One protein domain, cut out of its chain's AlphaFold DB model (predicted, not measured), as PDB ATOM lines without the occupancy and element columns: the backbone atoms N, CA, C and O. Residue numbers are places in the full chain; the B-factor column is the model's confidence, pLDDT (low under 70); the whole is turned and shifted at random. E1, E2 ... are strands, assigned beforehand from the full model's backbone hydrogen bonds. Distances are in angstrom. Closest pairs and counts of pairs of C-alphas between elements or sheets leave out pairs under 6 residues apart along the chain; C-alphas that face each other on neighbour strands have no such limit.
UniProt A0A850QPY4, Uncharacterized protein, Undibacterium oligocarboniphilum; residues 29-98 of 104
ATOM      1  N   PHE A  29     177.024  90.454 154.693       58.88
ATOM      2  CA  PHE A  29     176.866  89.127 155.239       58.88
ATOM      3  C   PHE A  29     176.422  89.230 156.678       58.88
ATOM      4  O   PHE A  29     177.041  89.917 157.492       58.88
ATOM      5  N   GLY A  30     175.330  88.539 156.977       55.09
ATOM      6  CA  GLY A  30     174.754  88.558 158.305       55.09
ATOM      7  C   GLY A  30     174.191  89.915 158.729       55.09
ATOM      8  O   GLY A  30     174.051  90.122 159.926       55.09
ATOM      9  N   THR A  31     173.847  90.837 157.821       61.19
ATOM     10  CA  THR A  31     173.049  92.026 158.203       61.19
ATOM     11  C   THR A  31     171.546  91.787 158.107       61.19
ATOM     12  O   THR A  31     170.767  92.438 158.797       61.19
ATOM     13  N   ASN A  32     171.113  90.828 157.287       62.12
ATOM     14  CA  ASN A  32     169.724  90.384 157.210       62.12
ATOM     15  C   ASN A  32     169.644  88.856 157.060       62.12
ATOM     16  O   ASN A  32     170.649  88.187 156.819       62.12
ATOM     17  N   THR A  33     168.447  88.302 157.235       59.97
ATOM     18  CA  THR A  33     168.199  86.855 157.195       59.97
ATOM     19  C   THR A  33     168.535  86.256 155.827       59.97
ATOM     20  O   THR A  33     169.202  85.224 155.759       59.97
ATOM     21  N   ALA A  34     168.186  86.950 154.736       63.22
ATOM     22  CA  ALA A  34     168.495  86.528 153.367       63.22
ATOM     23  C   ALA A  34     170.007  86.522 153.051       63.22
ATOM     24  O   ALA A  34     170.456  85.740 152.221       63.22
ATOM     25  N   GLY A  35     170.788  87.372 153.722       62.47
ATOM     26  CA  GLY A  35     172.246  87.476 153.619       62.47
ATOM     27  C   GLY A  35     173.003  86.739 154.726       62.47
ATOM     28  O   GLY A  35     174.226  86.874 154.832       62.47
ATOM     29  N   SER A  36     172.306  85.995 155.586       68.06
ATOM     30  CA  SER A  36     172.953  85.159 156.595       68.06
ATOM     31  C   SER A  36     173.677  83.981 155.928       68.06
ATOM     32  O   SER A  36     173.332  83.557 154.828       68.06
ATOM     33  N   ARG A  37     174.732  83.468 156.569       69.62
ATOM     34  CA  ARG A  37     175.491  82.301 156.088       69.62
ATOM     35  C   ARG A  37     175.476  81.181 157.116       69.62
ATOM     36  O   ARG A  37     175.248  81.416 158.307       69.62
ATOM     37  N   TRP A  38     175.734  79.965 156.636       70.38
ATOM     38  CA  TRP A  38     175.979  78.819 157.499       70.38
ATOM     39  C   TRP A  38     177.124  79.124 158.455       70.38
ATOM     40  O   TRP A  38     178.225  79.498 158.041       70.38
ATOM     41  N   PHE A  39     176.864  78.933 159.741       71.56
ATOM     42  CA  PHE A  39     177.923  78.879 160.721       71.56
ATOM     43  C   PHE A  39     178.695  77.568 160.536       71.56
ATOM     44  O   PHE A  39     178.188  76.487 160.823       71.56
ATOM     45  N   ASN A  40     179.930  77.676 160.040       65.50
ATOM     46  CA  ASN A  40     180.800  76.530 159.748       65.50
ATOM     47  C   ASN A  40     181.666  76.095 160.949       65.50
ATOM     48  O   ASN A  40     182.562  75.268 160.792       65.50
ATOM     49  N   GLY A  41     181.441  76.670 162.133       64.31
ATOM     50  CA  GLY A  41     182.103  76.265 163.373       64.31
ATOM     51  C   GLY A  41     181.251  75.304 164.201       64.31
ATOM     52  O   GLY A  41     180.079  75.079 163.911       64.31
ATOM     53  N   VAL A  42     181.828  74.774 165.281       60.50
ATOM     54  CA  VAL A  42     181.064  74.061 166.316       60.50
ATOM     55  C   VAL A  42     180.644  75.086 167.371       60.50
ATOM     56  O   VAL A  42     181.508  75.579 168.104       60.50
ATOM     57  N   PRO A  43     179.359  75.473 167.442       64.69
ATOM     58  CA  PRO A  43     178.921  76.431 168.440       64.69
ATOM     59  C   PRO A  43     178.992  75.765 169.816       64.69
ATOM     60  O   PRO A  43     178.540  74.634 169.998       64.69
ATOM     61  N   LYS A  44     179.552  76.465 170.807       63.31
ATOM     62  CA  LYS A  44     179.378  76.081 172.212       63.31
ATOM     63  C   LYS A  44     178.006  76.573 172.643       63.31
ATOM     64  O   LYS A  44     177.844  77.755 172.934       63.31
ATOM     65  N   VAL A  45     177.032  75.674 172.599       61.12
ATOM     66  CA  VAL A  45     175.640  75.957 172.945       61.12
ATOM     67  C   VAL A  45     175.432  75.714 174.434       61.12
ATOM     68  O   VAL A  45     175.795  74.656 174.944       61.12
ATOM     69  N   ALA A  46     174.822  76.678 175.119       58.59
ATOM     70  CA  ALA A  46     174.256  76.478 176.447       58.59
ATOM     71  C   ALA A  46     172.727  76.508 176.366       58.59
ATOM     72  O   ALA A  46     172.159  77.350 175.667       58.59
ATOM     73  N   LEU A  47     172.072  75.599 177.093       57.75
ATOM     74  CA  LEU A  47     170.635  75.661 177.347       57.75
ATOM     75  C   LEU A  47     170.403  76.570 178.557       57.75
ATOM     76  O   LEU A  47     170.972  76.354 179.624       57.75
ATOM     77  N   THR A  48     169.582  77.600 178.386       56.12
ATOM     78  CA  THR A  48     169.084  78.423 179.503       56.12
ATOM     79  C   THR A  48     167.787  77.828 180.061       56.12
ATOM     80  O   THR A  48     167.150  77.024 179.380       56.12
ATOM     81  N   GLU A  49     167.340  78.249 181.255       52.19
ATOM     82  CA  GLU A  49     166.062  77.818 181.875       52.19
ATOM     83  C   GLU A  49     164.840  77.960 180.937       52.19
ATOM     84  O   GLU A  49     163.822  77.297 181.106       52.19
ATOM     85  N   SER A  50     164.965  78.789 179.896       50.59
ATOM     86  CA  SER A  50     163.979  79.016 178.837       50.59
ATOM     87  C   SER A  50     164.184  78.203 177.539       50.59
ATOM     88  O   SER A  50     163.625  78.583 176.515       50.59
ATOM     89  N   HIS A  51     164.963  77.113 177.536       53.69
ATOM     90  CA  HIS A  51     165.270  76.286 176.344       53.69
ATOM     91  C   HIS A  51     165.885  77.064 175.162       53.69
ATOM     92  O   HIS A  51     165.856  76.611 174.019       53.69
ATOM     93  N   ARG A  52     166.452  78.252 175.407       59.97
ATOM     94  CA  ARG A  52     167.085  79.045 174.347       59.97
ATOM     95  C   ARG A  52     168.501  78.545 174.114       59.97
ATOM     96  O   ARG A  52     169.289  78.509 175.059       59.97
ATOM     97  N   VAL A  53     168.803  78.215 172.861       65.06
ATOM     98  CA  VAL A  53     170.158  77.990 172.349       65.06
ATOM     99  C   VAL A  53     170.865  79.343 172.323       65.06
ATOM    100  O   VAL A  53     170.484  80.233 171.565       65.06
ATOM    101  N   VAL A  54     171.881  79.508 173.169       71.56
ATOM    102  CA  VAL A  54     172.724  80.711 173.193       71.56
ATOM    103  C   VAL A  54     174.168  80.311 172.905       71.56
ATOM    104  O   VAL A  54     174.678  79.353 173.490       71.56
ATOM    105  N   TRP A  55     174.823  81.029 171.991       79.62
ATOM    106  CA  TRP A  55     176.230  80.829 171.624       79.62
ATOM    107  C   TRP A  55     176.923  82.172 171.360       79.62
ATOM    108  O   TRP A  55     176.263  83.179 171.122       79.62
ATOM    109  N   LYS A  56     178.257  82.220 171.426       85.62
ATOM    110  CA  LYS A  56     179.009  83.483 171.316       85.62
ATOM    111  C   LYS A  56     179.116  83.998 169.884       85.62
ATOM    112  O   LYS A  56     179.353  83.219 168.964       85.62
ATOM    113  N   CYS A  57     178.999  85.315 169.714       83.81
ATOM    114  CA  CYS A  57     179.154  85.968 168.420       83.81
ATOM    115  C   CYS A  57     180.534  85.658 167.805       83.81
ATOM    116  O   CYS A  57     181.549  85.815 168.482       83.81
ATOM    117  N   PRO A  58     180.610  85.235 166.530       82.50
ATOM    118  CA  PRO A  58     181.883  84.909 165.892       82.50
ATOM    119  C   PRO A  58     182.608  86.142 165.332       82.50
ATOM    120  O   PRO A  58     183.719  86.020 164.818       82.50
ATOM    121  N   THR A  59     181.986  87.324 165.375       81.44
ATOM    122  CA  THR A  59     182.601  88.567 164.905       81.44
ATOM    123  C   THR A  59     183.753  88.964 165.826       81.44
ATOM    124  O   THR A  59     183.560  89.160 167.025       81.44
ATOM    125  N   THR A  60     184.951  89.127 165.263       82.56
ATOM    126  CA  THR A  60     186.147  89.548 166.005       82.56
ATOM    127  C   THR A  60     185.893  90.832 166.796       82.56
ATOM    128  O   THR A  60     185.509  91.849 166.221       82.56
ATOM    129  N   GLY A  61     186.142  90.790 168.108       84.19
ATOM    130  CA  GLY A  61     185.964  91.934 169.010       84.19
ATOM    131  C   GLY A  61     184.525  92.164 169.491       84.19
ATOM    132  O   GLY A  61     184.265  93.194 170.107       84.19
ATOM    133  N   CYS A  62     183.596  91.244 169.215       78.88
ATOM    134  CA  CYS A  62     182.232  91.289 169.732       78.88
ATOM    135  C   CYS A  62     182.029  90.234 170.830       78.88
ATOM    136  O   CYS A  62     182.109  89.039 170.559       78.88
ATOM    137  N   ASP A  63     181.688  90.672 172.046       88.69
ATOM    138  CA  ASP A  63     181.426  89.781 173.193       88.69
ATOM    139  C   ASP A  63     179.946  89.369 173.332       88.69
ATOM    140  O   ASP A  63     179.545  88.734 174.317       88.69
ATOM    141  N   GLY A  64     179.134  89.743 172.337       87.06
ATOM    142  CA  GLY A  64     177.700  89.499 172.301       87.06
ATOM    143  C   GLY A  64     177.321  88.026 172.179       87.06
ATOM    144  O   GLY A  64     178.117  87.157 171.807       87.06
ATOM    145  N   ASP A  65     176.057  87.768 172.475       88.50
ATOM    146  CA  ASP A  65     175.441  86.455 172.406       88.50
ATOM    147  C   ASP A  65     174.496  86.385 171.208       88.50
ATOM    148  O   ASP A  65     173.703  87.292 170.950       88.50
ATOM    149  N   MET A  66     174.588  85.279 170.481       87.00
ATOM    150  CA  MET A  66     173.728  84.935 169.361       87.00
ATOM    151  C   MET A  66     172.439  84.324 169.905       87.00
ATOM    152  O   MET A  66     172.471  83.302 170.595       87.00
ATOM    153  N   GLN A  67     171.313  84.952 169.585       86.19
ATOM    154  CA  GLN A  67     169.986  84.557 170.047       86.19
ATOM    155  C   GLN A  67     169.143  84.079 168.876       86.19
ATOM    156  O   GLN A  67     169.155  84.708 167.821       86.19
ATOM    157  N   ASP A  68     168.415  82.982 169.069       84.12
ATOM    158  CA  ASP A  68     167.465  82.479 168.078       84.12
ATOM    159  C   ASP A  68     166.417  83.551 167.739       84.12
ATOM    160  O   ASP A  68     165.839  84.192 168.620       84.12
ATOM    161  N   THR A  69     166.196  83.743 166.442       81.19
ATOM    162  CA  THR A  69     165.219  84.689 165.890       81.19
ATOM    163  C   THR A  69     163.858  84.037 165.636       81.19
ATOM    164  O   THR A  69     162.887  84.738 165.363       81.19
ATOM    165  N   GLY A  70     163.770  82.703 165.716       77.19
ATOM    166  CA  GLY A  70     162.588  81.926 165.342       77.19
ATOM    167  C   GLY A  70     162.432  81.732 163.830       77.19
ATOM    168  O   GLY A  70     161.500  81.055 163.392       77.19
ATOM    169  N   GLU A  71     163.331  82.297 163.022       79.94
ATOM    170  CA  GLU A  71     163.337  82.132 161.571       79.94
ATOM    171  C   GLU A  71     164.136  80.887 161.164       79.94
ATOM    172  O   GLU A  71     165.205  80.592 161.711       79.94
ATOM    173  N   MET A  72     163.644  80.177 160.147       75.81
ATOM    174  CA  MET A  72     164.270  78.964 159.624       75.81
ATOM    175  C   MET A  72     164.809  79.180 158.209       75.81
ATOM    176  O   MET A  72     164.104  79.668 157.324       75.81
ATOM    177  N   TRP A  73     166.037  78.728 157.971       74.75
ATOM    178  CA  TRP A  73     166.601  78.590 156.640       74.75
ATOM    179  C   TRP A  73     166.140  77.264 156.028       74.75
ATOM    180  O   TRP A  73     166.473  76.190 156.524       74.75
ATOM    181  N   MET A  74     165.370  77.345 154.941       65.62
ATOM    182  CA  MET A  74     164.673  76.209 154.320       65.62
ATOM    183  C   MET A  74     165.423  75.538 153.147       65.62
ATOM    184  O   MET A  74     164.848  74.679 152.482       65.62
ATOM    185  N   THR A  75     166.669  75.912 152.822       61.00
ATOM    186  CA  THR A  75     167.350  75.390 151.615       61.00
ATOM    187  C   THR A  75     168.334  74.261 151.926       61.00
ATOM    188  O   THR A  75     169.393  74.500 152.507       61.00
ATOM    189  N   GLY A  76     168.027  73.052 151.442       64.75
ATOM    190  CA  GLY A  76     168.883  71.865 151.549       64.75
ATOM    191  C   GLY A  76     168.764  71.192 152.915       64.75
ATOM    192  O   GLY A  76     167.918  70.321 153.089       64.75
ATOM    193  N   ASP A  77     169.580  71.637 153.870       65.06
ATOM    194  CA  ASP A  77     169.494  71.228 155.276       65.06
ATOM    195  C   ASP A  77     168.773  72.334 156.065       65.06
ATOM    196  O   ASP A  77     169.164  73.497 155.936       65.06
ATOM    197  N   PRO A  78     167.758  72.033 156.896       67.00
ATOM    198  CA  PRO A  78     167.111  73.058 157.708       67.00
ATOM    199  C   PRO A  78     168.109  73.668 158.698       67.00
ATOM    200  O   PRO A  78     168.919  72.957 159.297       67.00
ATOM    201  N   GLY A  79     168.050  74.985 158.884       79.25
ATOM    202  CA  GLY A  79     168.868  75.721 159.851       79.25
ATOM    203  C   GLY A  79     168.070  76.797 160.571       79.25
ATOM    204  O   GLY A  79     167.052  77.242 160.060       79.25
ATOM    205  N   TYR A  80     168.531  77.226 161.742       82.44
ATOM    206  CA  TYR A  80     167.850  78.244 162.551       82.44
ATOM    207  C   TYR A  80     168.686  79.515 162.615       82.44
ATOM    208  O   TYR A  80     169.875  79.468 162.961       82.44
ATOM    209  N   HIS A  81     168.077  80.645 162.261       85.12
ATOM    210  CA  HIS A  81     168.746  81.938 162.243       85.12
ATOM    211  C   HIS A  81     168.888  82.489 163.656       85.12
ATOM    212  O   HIS A  81     167.936  82.538 164.430       85.12
ATOM    213  N   HIS A  82     170.090  82.954 163.963       87.81
ATOM    214  CA  HIS A  82     170.409  83.641 165.198       87.81
ATOM    215  C   HIS A  82     170.941  85.031 164.889       87.81
ATOM    216  O   HIS A  82     171.630  85.220 163.884       87.81
ATOM    217  N   GLU A  83     170.681  85.974 165.782       88.94
ATOM    218  CA  GLU A  83     171.160  87.349 165.710       88.94
ATOM    219  C   GLU A  83     171.944  87.711 166.973       88.94
ATOM    220  O   GLU A  83     171.541  87.388 168.091       88.94
ATOM    221  N   CYS A  84     173.088  88.371 166.796       88.19
ATOM    222  CA  CYS A  84     173.881  88.893 167.900       88.19
ATOM    223  C   CYS A  84     173.177  90.085 168.551       88.19
ATOM    224  O   CYS A  84     172.935  91.097 167.893       88.19
ATOM    225  N   ASN A  85     172.968  90.023 169.863       88.88
ATOM    226  CA  ASN A  85     172.352  91.103 170.638       88.88
ATOM    227  C   ASN A  85     173.190  92.396 170.743       88.88
ATOM    228  O   ASN A  85     172.676  93.404 171.223       88.88
ATOM    229  N   VAL A  86     174.464  92.376 170.334       90.38
ATOM    230  CA  VAL A  86     175.367  93.540 170.397       90.38
ATOM    231  C   VAL A  86     175.592  94.164 169.022       90.38
ATOM    232  O   VAL A  86     175.404  95.366 168.858       90.38
ATOM    233  N   CYS A  87     176.024  93.375 168.034       83.94
ATOM    234  CA  CYS A  87     176.424  93.896 166.721       83.94
ATOM    235  C   CYS A  87     175.413  93.627 165.596       83.94
ATOM    236  O   CYS A  87     175.664  94.036 164.464       83.94
ATOM    237  N   GLY A  88     174.310  92.922 165.872       84.38
ATOM    238  CA  GLY A  88     173.285  92.591 164.875       84.38
ATOM    239  C   GLY A  88     173.719  91.562 163.826       84.38
ATOM    240  O   GLY A  88     173.008  91.347 162.849       84.38
ATOM    241  N   PHE A  89     174.883  90.922 163.996       84.31
ATOM    242  CA  PHE A  89     175.348  89.877 163.086       84.31
ATOM    243  C   PHE A  89     174.393  88.680 163.092       84.31
ATOM    244  O   PHE A  89     174.070  88.151 164.155       84.31
ATOM    245  N   LYS A  90     173.989  88.225 161.905       87.06
ATOM    246  CA  LYS A  90     173.069  87.107 161.686       87.06
ATOM    247  C   LYS A  90     173.786  85.904 161.086       87.06
ATOM    248  O   LYS A  90     174.458  86.008 160.058       87.06
ATOM    249  N   ALA A  91     173.583  84.735 161.677       84.69
ATOM    250  CA  ALA A  91     174.088  83.464 161.166       84.69
ATOM    251  C   ALA A  91     173.080  82.347 161.414       84.69
ATOM    252  O   ALA A  91     172.309  82.413 162.368       84.69
ATOM    253  N   ALA A  92     173.108  81.307 160.583       83.94
ATOM    254  CA  ALA A  92     172.289  80.123 160.806       83.94
ATOM    255  C   ALA A  92     173.127  78.947 161.297       83.94
ATOM    256  O   ALA A  92     174.209  78.675 160.769       83.94
ATOM    257  N   ILE A  93     172.601  78.216 162.277       78.12
ATOM    258  CA  ILE A  93     173.160  76.935 162.717       78.12
ATOM    259  C   ILE A  93     172.344  75.811 162.084       78.12
ATOM    260  O   ILE A  93     171.116  75.890 162.033       78.12
ATOM    261  N   LYS A  94     173.018  74.755 161.609       73.06
ATOM    262  CA  LYS A  94     172.352  73.550 161.093       73.06
ATOM    263  C   LYS A  94     171.403  72.965 162.135       73.06
ATOM    264  O   LYS A  94     171.783  72.783 163.288       73.06
ATOM    265  N   GLY A  95     170.210  72.581 161.698       64.06
ATOM    266  CA  GLY A  95     169.159  72.015 162.539       64.06
ATOM    267  C   GLY A  95     169.605  70.782 163.326       64.06
ATOM    268  O   GLY A  95     169.230  70.638 164.474       64.06
ATOM    269  N   ALA A  96     170.481  69.942 162.767       60.47
ATOM    270  CA  ALA A  96     171.029  68.778 163.477       60.47
ATOM    271  C   ALA A  96     171.936  69.143 164.675       60.47
ATOM    272  O   ALA A  96     172.112  68.339 165.584       60.47
ATOM    273  N   VAL A  97     172.521  70.344 164.669       62.16
ATOM    274  CA  VAL A  97     173.328  70.897 165.775       62.16
ATOM    275  C   VAL A  97     172.443  71.717 166.722       62.16
ATOM    276  O   VAL A  97     172.721  71.828 167.914       62.16
ATOM    277  N   PHE A  98     171.350  72.264 166.194       59.31
ATOM    278  CA  PHE A  98     170.298  72.915 166.954       59.31
ATOM    279  C   PHE A  98     169.391  71.850 167.586       59.31
ATOM    280  O   PHE A  98     168.359  71.482 167.035       59.31
TER     281      PHE A  98
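AT A GLANCE: This is residues 29 to 98 of the 104 residues of an uncharacterized protein of Undibacterium oligocarboniphilum (UniProt A0A850QPY4). With little regular structure, this is one strongly twisted four-strand sheet, curled like part of a barrel, with the long unnamed stretch 29 to 52 pairing with both its edges, residues 37 to 38 at E4 and 46 to 47 at E1. The 70 printed residues hold no named helix and an all strand meander, each strand the antiparallel neighbour of the one before, E1 E2 E3 E4, with 24 residues. It is compact, radius of gyration of the C-alphas 11.1 A, spanning 31 by 28 by 20 A.

IN THESE COORDINATES: E2, residues 65 to 73, 19.7 A, bends by 82 degrees at residue 70. E3 is 79 to 84, 16.2 A; E4, 90 to 94, ends at C-alpha 94 (172.352, 73.550, 161.093); E1, 53 to 56, begins at C-alpha 53 (170.158, 77.990, 172.349).

HOW THE PARTS SIT: Hairpin E2 and E3 has N 69 and O 81 within hydrogen-bond range at 2.9 A; hairpin E3 and E4, N 82 and O 91, 2.8 A; hairpin E1 and E2, N 66 and O 55, 2.8 A. Edge strands E1 and E4 are apart.

THE WHOLE: The C-alphas farthest apart, Gly 61 and Gly 76, are 31.6 A apart. The printed part has no cut and no long link between strands. pLDDT is under 70 at 29 to 37, 40 to 53, 74 to 78 and 95 to 98.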